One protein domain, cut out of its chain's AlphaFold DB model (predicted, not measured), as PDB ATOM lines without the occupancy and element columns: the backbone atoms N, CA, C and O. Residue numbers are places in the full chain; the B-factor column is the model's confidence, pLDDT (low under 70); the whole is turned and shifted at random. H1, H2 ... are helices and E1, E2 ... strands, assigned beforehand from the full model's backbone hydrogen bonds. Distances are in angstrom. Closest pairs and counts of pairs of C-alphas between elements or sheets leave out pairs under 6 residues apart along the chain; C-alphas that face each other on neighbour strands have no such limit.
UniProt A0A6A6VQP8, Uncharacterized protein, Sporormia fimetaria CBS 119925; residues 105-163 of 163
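This is residues 105 to 163 of the 163 residues of an uncharacterized protein of Sporormia fimetaria CBS 119925 (UniProt A0A6A6VQP8). A small sheet of three strands has the last helix, H3, running along its strands over E2 and E1, while a helical hairpin of H1 and H2 grazes the sheet and stays apart from H3. Strand E1 is in the middle of the sheet, and the link of residues 138 to 146 leads from H2 to the edge strand E3. The printed part has 59 residues with three named helices and three named strands, in the order E1, E2, H1, H2, E3, H3; the sheet runs E2, E1, E3 and is mixed, and the class is mixed, helices and strands. The whole is compact, with a radius of gyration of the C-alphas of 11.3 A and spans of 30 by 22 by 16 A.

E1 holds residues 105 to 109, 12.7 A from first to last C-alpha, and begins with C-alpha 105 at (-7.655, 50.323, 48.703). E2, residues 116 to 121, is 16.6 A long, and C-alpha 121 is at (-13.419, 52.186, 49.015). H1 follows at residues 122 to 128, 10.1 A, then H2 at residues 130 to 137, 10.0 A. E3 holds residues 147 to 150, 10.0 A. H3, residues 155 to 162, is 10.8 A long and ends with C-alpha 162 at (-18.331, 44.099, 44.912).

E1, the inner strand, is antiparallel to E2 at 151 degrees, and the two form a hairpin; N 107 and O 118 are within hydrogen-bond range at 2.8 A. E1 and E3 are parallel at 25 degrees, with N 148 and O 106 within hydrogen-bond range at 2.8 A. H3 is on the sheet at a height over the sheet of 9.5 A, over E2 and E1, and runs along the strands, at 8 degrees to E1 on the local plane. The closest C-alphas of H3 and E1 are those of Ala 155 and Val 109, 5.3 A apart. H1 is only just on the sheet, with 5 pairs of C-alphas within 10 A, and only grazes it with residues 122 to 125. H2 is on the sheet and only grazes it with residues 132 to 136. H1 and H2 touch and form a helical hairpin, with a shallow tilt of 24 degrees, opposite ways; their closest C-alphas, of Met 126 and Lys 133, are 4.1 A apart. H1 and H3 are apart, as are H2 and H3. In H1, H2 and H3 every O i to N i+4 pair is within hydrogen-bond range.

The two C-alphas farthest apart, those of Lys 141 and Gly 156, are 30.5 A from each other. The printed part has no cut and ends at residue 163, the chain's last residue. No link is long; those from E2 to H1, H1 to H2 and E3 to H3 are tight. The mean pLDDT of the printed part is 87.8, and residues 139 to 144 are under 70.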
ATOM      1  N   CYS A 105      -8.559  51.440  48.531       88.62
ATOM      2  CA  CYS A 105      -7.655  50.323  48.703       88.62
ATOM      3  C   CYS A 105      -7.539  49.593  47.368       88.62
ATOM      4  O   CYS A 105      -8.537  49.349  46.688       88.62
ATOM      5  N   ARG A 106      -6.315  49.210  47.020       91.44
ATOM      6  CA  ARG A 106      -6.027  48.270  45.945       91.44
ATOM      7  C   ARG A 106      -6.160  46.847  46.482       91.44
ATOM      8  O   ARG A 106      -5.638  46.538  47.550       91.44
ATOM      9  N   ILE A 107      -6.841  45.969  45.763       92.94
ATOM     10  CA  ILE A 107      -6.985  44.551  46.097       92.94
ATOM     11  C   ILE A 107      -6.509  43.739  44.898       92.94
ATOM     12  O   ILE A 107      -7.034  43.888  43.800       92.94
ATOM     13  N   ILE A 108      -5.507  42.893  45.101       94.62
ATOM     14  CA  ILE A 108      -4.986  41.981  44.079       94.62
ATOM     15  C   ILE A 108      -5.518  40.590  44.402       94.62
ATOM     16  O   ILE A 108      -5.219  40.060  45.470       94.62
ATOM     17  N   VAL A 109      -6.304  40.012  43.499       96.25
ATOM     18  CA  VAL A 109      -6.985  38.723  43.692       96.25
ATOM     19  C   VAL A 109      -6.497  37.723  42.652       96.25
ATOM     20  O   VAL A 109      -6.392  38.085  41.484       96.25
ATOM     21  N   GLY A 110      -6.246  36.479  43.057       95.00
ATOM     22  CA  GLY A 110      -5.818  35.393  42.171       95.00
ATOM     23  C   GLY A 110      -4.312  35.108  42.193       95.00
ATOM     24  O   GLY A 110      -3.523  35.796  42.850       95.00
ATOM     25  N   LYS A 111      -3.906  34.059  41.468       93.81
ATOM     26  CA  LYS A 111      -2.511  33.591  41.362       93.81
ATOM     27  C   LYS A 111      -1.963  33.884  39.974       93.81
ATOM     28  O   LYS A 111      -2.681  33.709  38.998       93.81
ATOM     29  N   GLU A 112      -0.694  34.286  39.926       89.19
ATOM     30  CA  GLU A 112       0.108  34.396  38.697       89.19
ATOM     31  C   GLU A 112      -0.653  35.060  37.535       89.19
ATOM     32  O   GLU A 112      -0.951  36.253  37.620       89.19
ATOM     33  N   ASP A 113      -0.987  34.293  36.495       88.44
ATOM     34  CA  ASP A 113      -1.595  34.769  35.247       88.44
ATOM     35  C   ASP A 113      -3.075  35.175  35.384       88.44
ATOM     36  O   ASP A 113      -3.579  35.944  34.567       88.44
ATOM     37  N   ASP A 114      -3.754  34.724  36.443       88.50
ATOM     38  CA  ASP A 114      -5.148  35.067  36.756       88.50
ATOM     39  C   ASP A 114      -5.259  36.212  37.781       88.50
ATOM     40  O   ASP A 114      -6.333  36.466  38.340       88.50
ATOM     41  N   GLN A 115      -4.157  36.925  38.059       94.62
ATOM     42  CA  GLN A 115      -4.198  38.079  38.953       94.62
ATOM     43  C   GLN A 115      -5.025  39.220  38.367       94.62
ATOM     44  O   GLN A 115      -4.744  39.755  37.293       94.62
ATOM     45  N   LYS A 116      -6.016  39.659  39.141       95.38
ATOM     46  CA  LYS A 116      -6.839  40.818  38.824       95.38
ATOM     47  C   LYS A 116      -6.759  41.858  39.926       95.38
ATOM     48  O   LYS A 116      -6.882  41.553  41.112       95.38
ATOM     49  N   GLU A 117      -6.576  43.099  39.503       94.31
ATOM     50  CA  GLU A 117      -6.550  44.256  40.382       94.31
ATOM     51  C   GLU A 117      -7.940  44.889  40.469       94.31
ATOM     52  O   GLU A 117      -8.597  45.149  39.457       94.31
ATOM     53  N   PHE A 118      -8.369  45.151  41.697       93.69
ATOM     54  CA  PHE A 118      -9.574  45.889  42.031       93.69
ATOM     55  C   PHE A 118      -9.189  47.114  42.851       93.69
ATOM     56  O   PHE A 118      -8.278  47.063  43.676       93.69
ATOM     57  N   VAL A 119      -9.894  48.217  42.634       92.56
ATOM     58  CA  VAL A 119      -9.749  49.436  43.427       92.56
ATOM     59  C   VAL A 119     -11.125  49.775  43.958       92.56
ATOM     60  O   VAL A 119     -12.045  49.988  43.172       92.56
ATOM     61  N   ASP A 120     -11.259  49.817  45.278       91.69
ATOM     62  CA  ASP A 120     -12.534  50.118  45.923       91.69
ATOM     63  C   ASP A 120     -12.331  50.899  47.227       91.69
ATOM     64  O   ASP A 120     -11.212  51.060  47.716       91.69
ATOM     65  N   ASN A 121     -13.416  51.417  47.788       91.75
ATOM     66  CA  ASN A 121     -13.419  52.186  49.015       91.75
ATOM     67  C   ASN A 121     -13.157  51.284  50.237       91.75
ATOM     68  O   ASN A 121     -13.914  50.361  50.540       91.75
ATOM     69  N   ALA A 122     -12.103  51.598  50.985       89.75
ATOM     70  CA  ALA A 122     -11.710  50.905  52.202       89.75
ATOM     71  C   ALA A 122     -12.844  50.875  53.240       89.75
ATOM     72  O   ALA A 122     -13.095  49.830  53.834       89.75
ATOM     73  N   ASP A 123     -13.590  51.969  53.418       89.81
ATOM     74  CA  ASP A 123     -14.700  52.026  54.377       89.81
ATOM     75  C   ASP A 123     -15.825  51.058  54.006       89.81
ATOM     76  O   ASP A 123     -16.443  50.452  54.886       89.81
ATOM     77  N   PHE A 124     -16.085  50.879  52.710       91.50
ATOM     78  CA  PHE A 124     -17.063  49.908  52.231       91.50
ATOM     79  C   PHE A 124     -16.618  48.474  52.541       91.50
ATOM     80  O   PHE A 124     -17.383  47.703  53.128       91.50
ATOM     81  N   LEU A 125     -15.359  48.146  52.242       91.81
ATOM     82  CA  LEU A 125     -14.780  46.828  52.504       91.81
ATOM     83  C   LEU A 125     -14.748  46.497  54.003       91.81
ATOM     84  O   LEU A 125     -15.159  45.409  54.405       91.81
ATOM     85  N   MET A 126     -14.342  47.450  54.849       91.94
ATOM     86  CA  MET A 126     -14.319  47.279  56.307       91.94
ATOM     87  C   MET A 126     -15.716  47.079  56.909       91.94
ATOM     88  O   MET A 126     -15.856  46.384  57.916       91.94
ATOM     89  N   ARG A 127     -16.759  47.686  56.326       92.00
ATOM     90  CA  ARG A 127     -18.146  47.493  56.786       92.00
ATOM     91  C   ARG A 127     -18.689  46.116  56.428       92.00
ATOM     92  O   ARG A 127     -19.456  45.561  57.207       92.00
ATOM     93  N   ARG A 128     -18.325  45.581  55.257       92.94
ATOM     94  CA  ARG A 128     -18.855  44.302  54.759       92.94
ATOM     95  C   ARG A 128     -18.049  43.085  55.207       92.94
ATOM     96  O   ARG A 128     -18.563  41.972  55.126       92.94
ATOM     97  N   SER A 129     -16.812  43.268  55.665       93.19
ATOM     98  CA  SER A 129     -15.927  42.158  56.013       93.19
ATOM     99  C   SER A 129     -15.059  42.458  57.226       93.19
ATOM    100  O   SER A 129     -14.299  43.428  57.260       93.19
ATOM    101  N   VAL A 130     -15.115  41.551  58.202       92.31
ATOM    102  CA  VAL A 130     -14.241  41.590  59.380       92.31
ATOM    103  C   VAL A 130     -12.783  41.380  58.980       92.31
ATOM    104  O   VAL A 130     -11.920  42.033  59.549       92.31
ATOM    105  N   PHE A 131     -12.513  40.549  57.967       90.81
ATOM    106  CA  PHE A 131     -11.162  40.344  57.442       90.81
ATOM    107  C   PHE A 131     -10.566  41.654  56.919       90.81
ATOM    108  O   PHE A 131      -9.467  42.038  57.319       90.81
ATOM    109  N   PHE A 132     -11.307  42.381  56.075       90.69
ATOM    110  CA  PHE A 132     -10.842  43.674  55.570       90.69
ATOM    111  C   PHE A 132     -10.776  44.709  56.680       90.69
ATOM    112  O   PHE A 132      -9.844  45.497  56.698       90.69
ATOM    113  N   LYS A 133     -11.690  44.682  57.654       91.06
ATOM    114  CA  LYS A 133     -11.575  45.526  58.842       91.06
ATOM    115  C   LYS A 133     -10.264  45.274  59.574       91.06
ATOM    116  O   LYS A 133      -9.558  46.233  59.833       91.06
ATOM    117  N   THR A 134      -9.913  44.025  59.873       89.81
ATOM    118  CA  THR A 134      -8.661  43.708  60.572       89.81
ATOM    119  C   THR A 134      -7.444  44.062  59.729       89.81
ATOM    120  O   THR A 134      -6.565  44.762  60.220       89.81
ATOM    121  N   ALA A 135      -7.438  43.675  58.449       87.12
ATOM    122  CA  ALA A 135      -6.331  43.930  57.534       87.12
ATOM    123  C   ALA A 135      -6.108  45.435  57.314       87.12
ATOM    124  O   ALA A 135      -4.979  45.901  57.381       87.12
ATOM    125  N   LEU A 136      -7.182  46.207  57.105       85.81
ATOM    126  CA  LEU A 136      -7.141  47.651  56.849       85.81
ATOM    127  C   LEU A 136      -7.032  48.496  58.130       85.81
ATOM    128  O   LEU A 136      -6.628  49.652  58.056       85.81
ATOM    129  N   SER A 137      -7.369  47.955  59.306       82.12
ATOM    130  CA  SER A 137      -7.273  48.693  60.578       82.12
ATOM    131  C   SER A 137      -5.856  48.807  61.130       82.12
ATOM    132  O   SER A 137      -5.595  49.695  61.945       82.12
ATOM    133  N   ASP A 138      -4.953  47.916  60.719       74.94
ATOM    134  CA  ASP A 138      -3.578  47.942  61.200       74.94
ATOM    135  C   ASP A 138      -2.856  49.143  60.585       74.94
ATOM    136  O   ASP A 138      -2.996  49.380  59.397       74.94
ATOM    137  N   ARG A 139      -2.161  49.979  61.365       61.31
ATOM    138  CA  ARG A 139      -1.701  51.310  60.906       61.31
ATOM    139  C   ARG A 139      -0.789  51.235  59.668       61.31
ATOM    140  O   ARG A 139       0.415  51.020  59.795       61.31
ATOM    141  N   TRP A 140      -1.358  51.519  58.500       68.06
ATOM    142  CA  TRP A 140      -0.666  51.704  57.223       68.06
ATOM    143  C   TRP A 140       0.248  52.919  57.384       68.06
ATOM    144  O   TRP A 140      -0.224  54.023  57.672       68.06
ATOM    145  N   LYS A 141       1.565  52.714  57.299       56.59
ATOM    146  CA  LYS A 141       2.547  53.791  57.511       56.59
ATOM    147  C   LYS A 141       2.721  54.644  56.260       56.59
ATOM    148  O   LYS A 141       3.161  55.786  56.363       56.59
ATOM    149  N   THR A 142       2.344  54.101  55.107       63.94
ATOM    150  CA  THR A 142       2.607  54.689  53.798       63.94
ATOM    151  C   THR A 142       1.371  54.547  52.902       63.94
ATOM    152  O   THR A 142       0.691  53.527  52.964       63.94
ATOM    153  N   PRO A 143       1.034  55.535  52.055       58.97
ATOM    154  CA  PRO A 143      -0.077  55.413  51.105       58.97
ATOM    155  C   PRO A 143       0.117  54.252  50.115       58.97
ATOM    156  O   PRO A 143      -0.865  53.628  49.722       58.97
ATOM    157  N   ASP A 144       1.365  53.897  49.798       63.28
ATOM    158  CA  ASP A 144       1.706  52.721  48.987       63.28
ATOM    159  C   ASP A 144       1.413  51.393  49.688       63.28
ATOM    160  O   ASP A 144       1.268  50.364  49.021       63.28
ATOM    161  N   ASP A 145       1.268  51.410  51.020       73.50
ATOM    162  CA  ASP A 145       0.931  50.199  51.748       73.50
ATOM    163  C   ASP A 145      -0.451  49.705  51.348       73.50
ATOM    164  O   ASP A 145      -0.620  48.507  51.510       73.50
ATOM    165  N   LYS A 146      -1.362  50.563  50.796       84.25
ATOM    166  CA  LYS A 146      -2.824  50.396  50.496       84.25
ATOM    167  C   LYS A 146      -3.200  49.251  49.538       84.25
ATOM    168  O   LYS A 146      -4.164  49.355  48.789       84.25
ATOM    169  N   THR A 147      -2.452  48.151  49.550       89.38
ATOM    170  CA  THR A 147      -2.677  46.932  48.787       89.38
ATOM    171  C   THR A 147      -2.980  45.723  49.679       89.38
ATOM    172  O   THR A 147      -2.135  45.294  50.459       89.38
ATOM    173  N   VAL A 148      -4.138  45.093  49.488       90.62
ATOM    174  CA  VAL A 148      -4.452  43.764  50.043       90.62
ATOM    175  C   VAL A 148      -4.255  42.706  48.958       90.62
ATOM    176  O   VAL A 148      -4.685  42.899  47.823       90.62
ATOM    177  N   ARG A 149      -3.606  41.582  49.280       92.94
ATOM    178  CA  ARG A 149      -3.407  40.459  48.348       92.94
ATOM    179  C   ARG A 149      -4.214  39.245  48.793       92.94
ATOM    180  O   ARG A 149      -4.094  38.827  49.938       92.94
ATOM    181  N   LEU A 150      -4.988  38.678  47.874       93.81
ATOM    182  CA  LEU A 150      -5.849  37.512  48.065       93.81
ATOM    183  C   LEU A 150      -5.509  36.442  47.013       93.81
ATOM    184  O   LEU A 150      -6.249  36.274  46.043       93.81
ATOM    185  N   PRO A 151      -4.366  35.748  47.155       94.12
ATOM    186  CA  PRO A 151      -3.910  34.797  46.146       94.12
ATOM    187  C   PRO A 151      -4.802  33.557  46.051       94.12
ATOM    188  O   PRO A 151      -4.899  32.960  44.989       94.12
ATOM    189  N   ASP A 152      -5.452  33.153  47.140       94.12
ATOM    190  CA  ASP A 152      -6.271  31.936  47.172       94.12
ATOM    191  C   ASP A 152      -7.717  32.158  46.712       94.12
ATOM    192  O   ASP A 152      -8.463  31.199  46.531       94.12
ATOM    193  N   GLU A 153      -8.099  33.412  46.475       94.75
ATOM    194  CA  GLU A 153      -9.446  33.783  46.064       94.75
ATOM    195  C   GLU A 153      -9.563  33.898  44.542       94.75
ATOM    196  O   GLU A 153      -8.635  34.309  43.842       94.75
ATOM    197  N   CYS A 154     -10.744  33.571  44.015       93.06
ATOM    198  CA  CYS A 154     -11.036  33.695  42.591       93.06
ATOM    199  C   CYS A 154     -11.508  35.117  42.250       93.06
ATOM    200  O   CYS A 154     -12.485  35.615  42.816       93.06
ATOM    201  N   ALA A 155     -10.874  35.749  41.258       93.88
ATOM    202  CA  ALA A 155     -11.202  37.109  40.828       93.88
ATOM    203  C   ALA A 155     -12.668  37.274  40.380       93.88
ATOM    204  O   ALA A 155     -13.256  38.337  40.580       93.88
ATOM    205  N   GLY A 156     -13.277  36.235  39.797       92.69
ATOM    206  CA  GLY A 156     -14.691  36.252  39.406       92.69
ATOM    207  C   GLY A 156     -15.637  36.314  40.609       92.69
ATOM    208  O   GLY A 156     -16.584  37.097  40.608       92.69
ATOM    209  N   VAL A 157     -15.337  35.542  41.659       93.81
ATOM    210  CA  VAL A 157     -16.117  35.521  42.909       93.81
ATOM    211  C   VAL A 157     -15.980  36.853  43.638       93.81
ATOM    212  O   VAL A 157     -16.980  37.436  44.051       93.81
ATOM    213  N   PHE A 158     -14.755  37.377  43.730       93.62
ATOM    214  CA  PHE A 158     -14.520  38.680  44.344       93.62
ATOM    215  C   PHE A 158     -15.215  39.811  43.575       93.62
ATOM    216  O   PHE A 158     -15.842  40.672  44.182       93.62
ATOM    217  N   GLY A 159     -15.185  39.778  42.239       92.25
ATOM    218  CA  GLY A 159     -15.911  40.743  41.413       92.25
ATOM    219  C   GLY A 159     -17.417  40.737  41.687       92.25
ATOM    220  O   GLY A 159     -18.005  41.799  41.858       92.25
ATOM    221  N   ALA A 160     -18.030  39.556  41.807       92.81
ATOM    222  CA  ALA A 160     -19.447  39.433  42.150       92.81
ATOM    223  C   ALA A 160     -19.777  39.943  43.566       92.81
ATOM    224  O   ALA A 160     -20.886  40.410  43.793       92.81
ATOM    225  N   TYR A 161     -18.831  39.884  44.508       88.88
ATOM    226  CA  TYR A 161     -19.002  40.415  45.866       88.88
ATOM    227  C   TYR A 161     -19.044  41.956  45.918       88.88
ATOM    228  O   TYR A 161     -19.687  42.524  46.808       88.88
ATOM    229  N   LEU A 162     -18.367  42.633  44.981       89.00
ATOM    230  CA  LEU A 162     -18.331  44.099  44.912       89.00
ATOM    231  C   LEU A 162     -19.602  44.720  44.308       89.00
ATOM    232  O   LEU A 162     -19.862  45.898  44.558       89.00
ATOM    233  N   HIS A 163     -20.378  43.950  43.542       81.38
ATOM    234  CA  HIS A 163     -21.658  44.369  42.954       81.38
ATOM    235  C   HIS A 163     -22.840  44.173  43.917       81.38
ATOM    236  O   HIS A 163     -23.834  44.911  43.738       81.38
TER     237      HIS A 163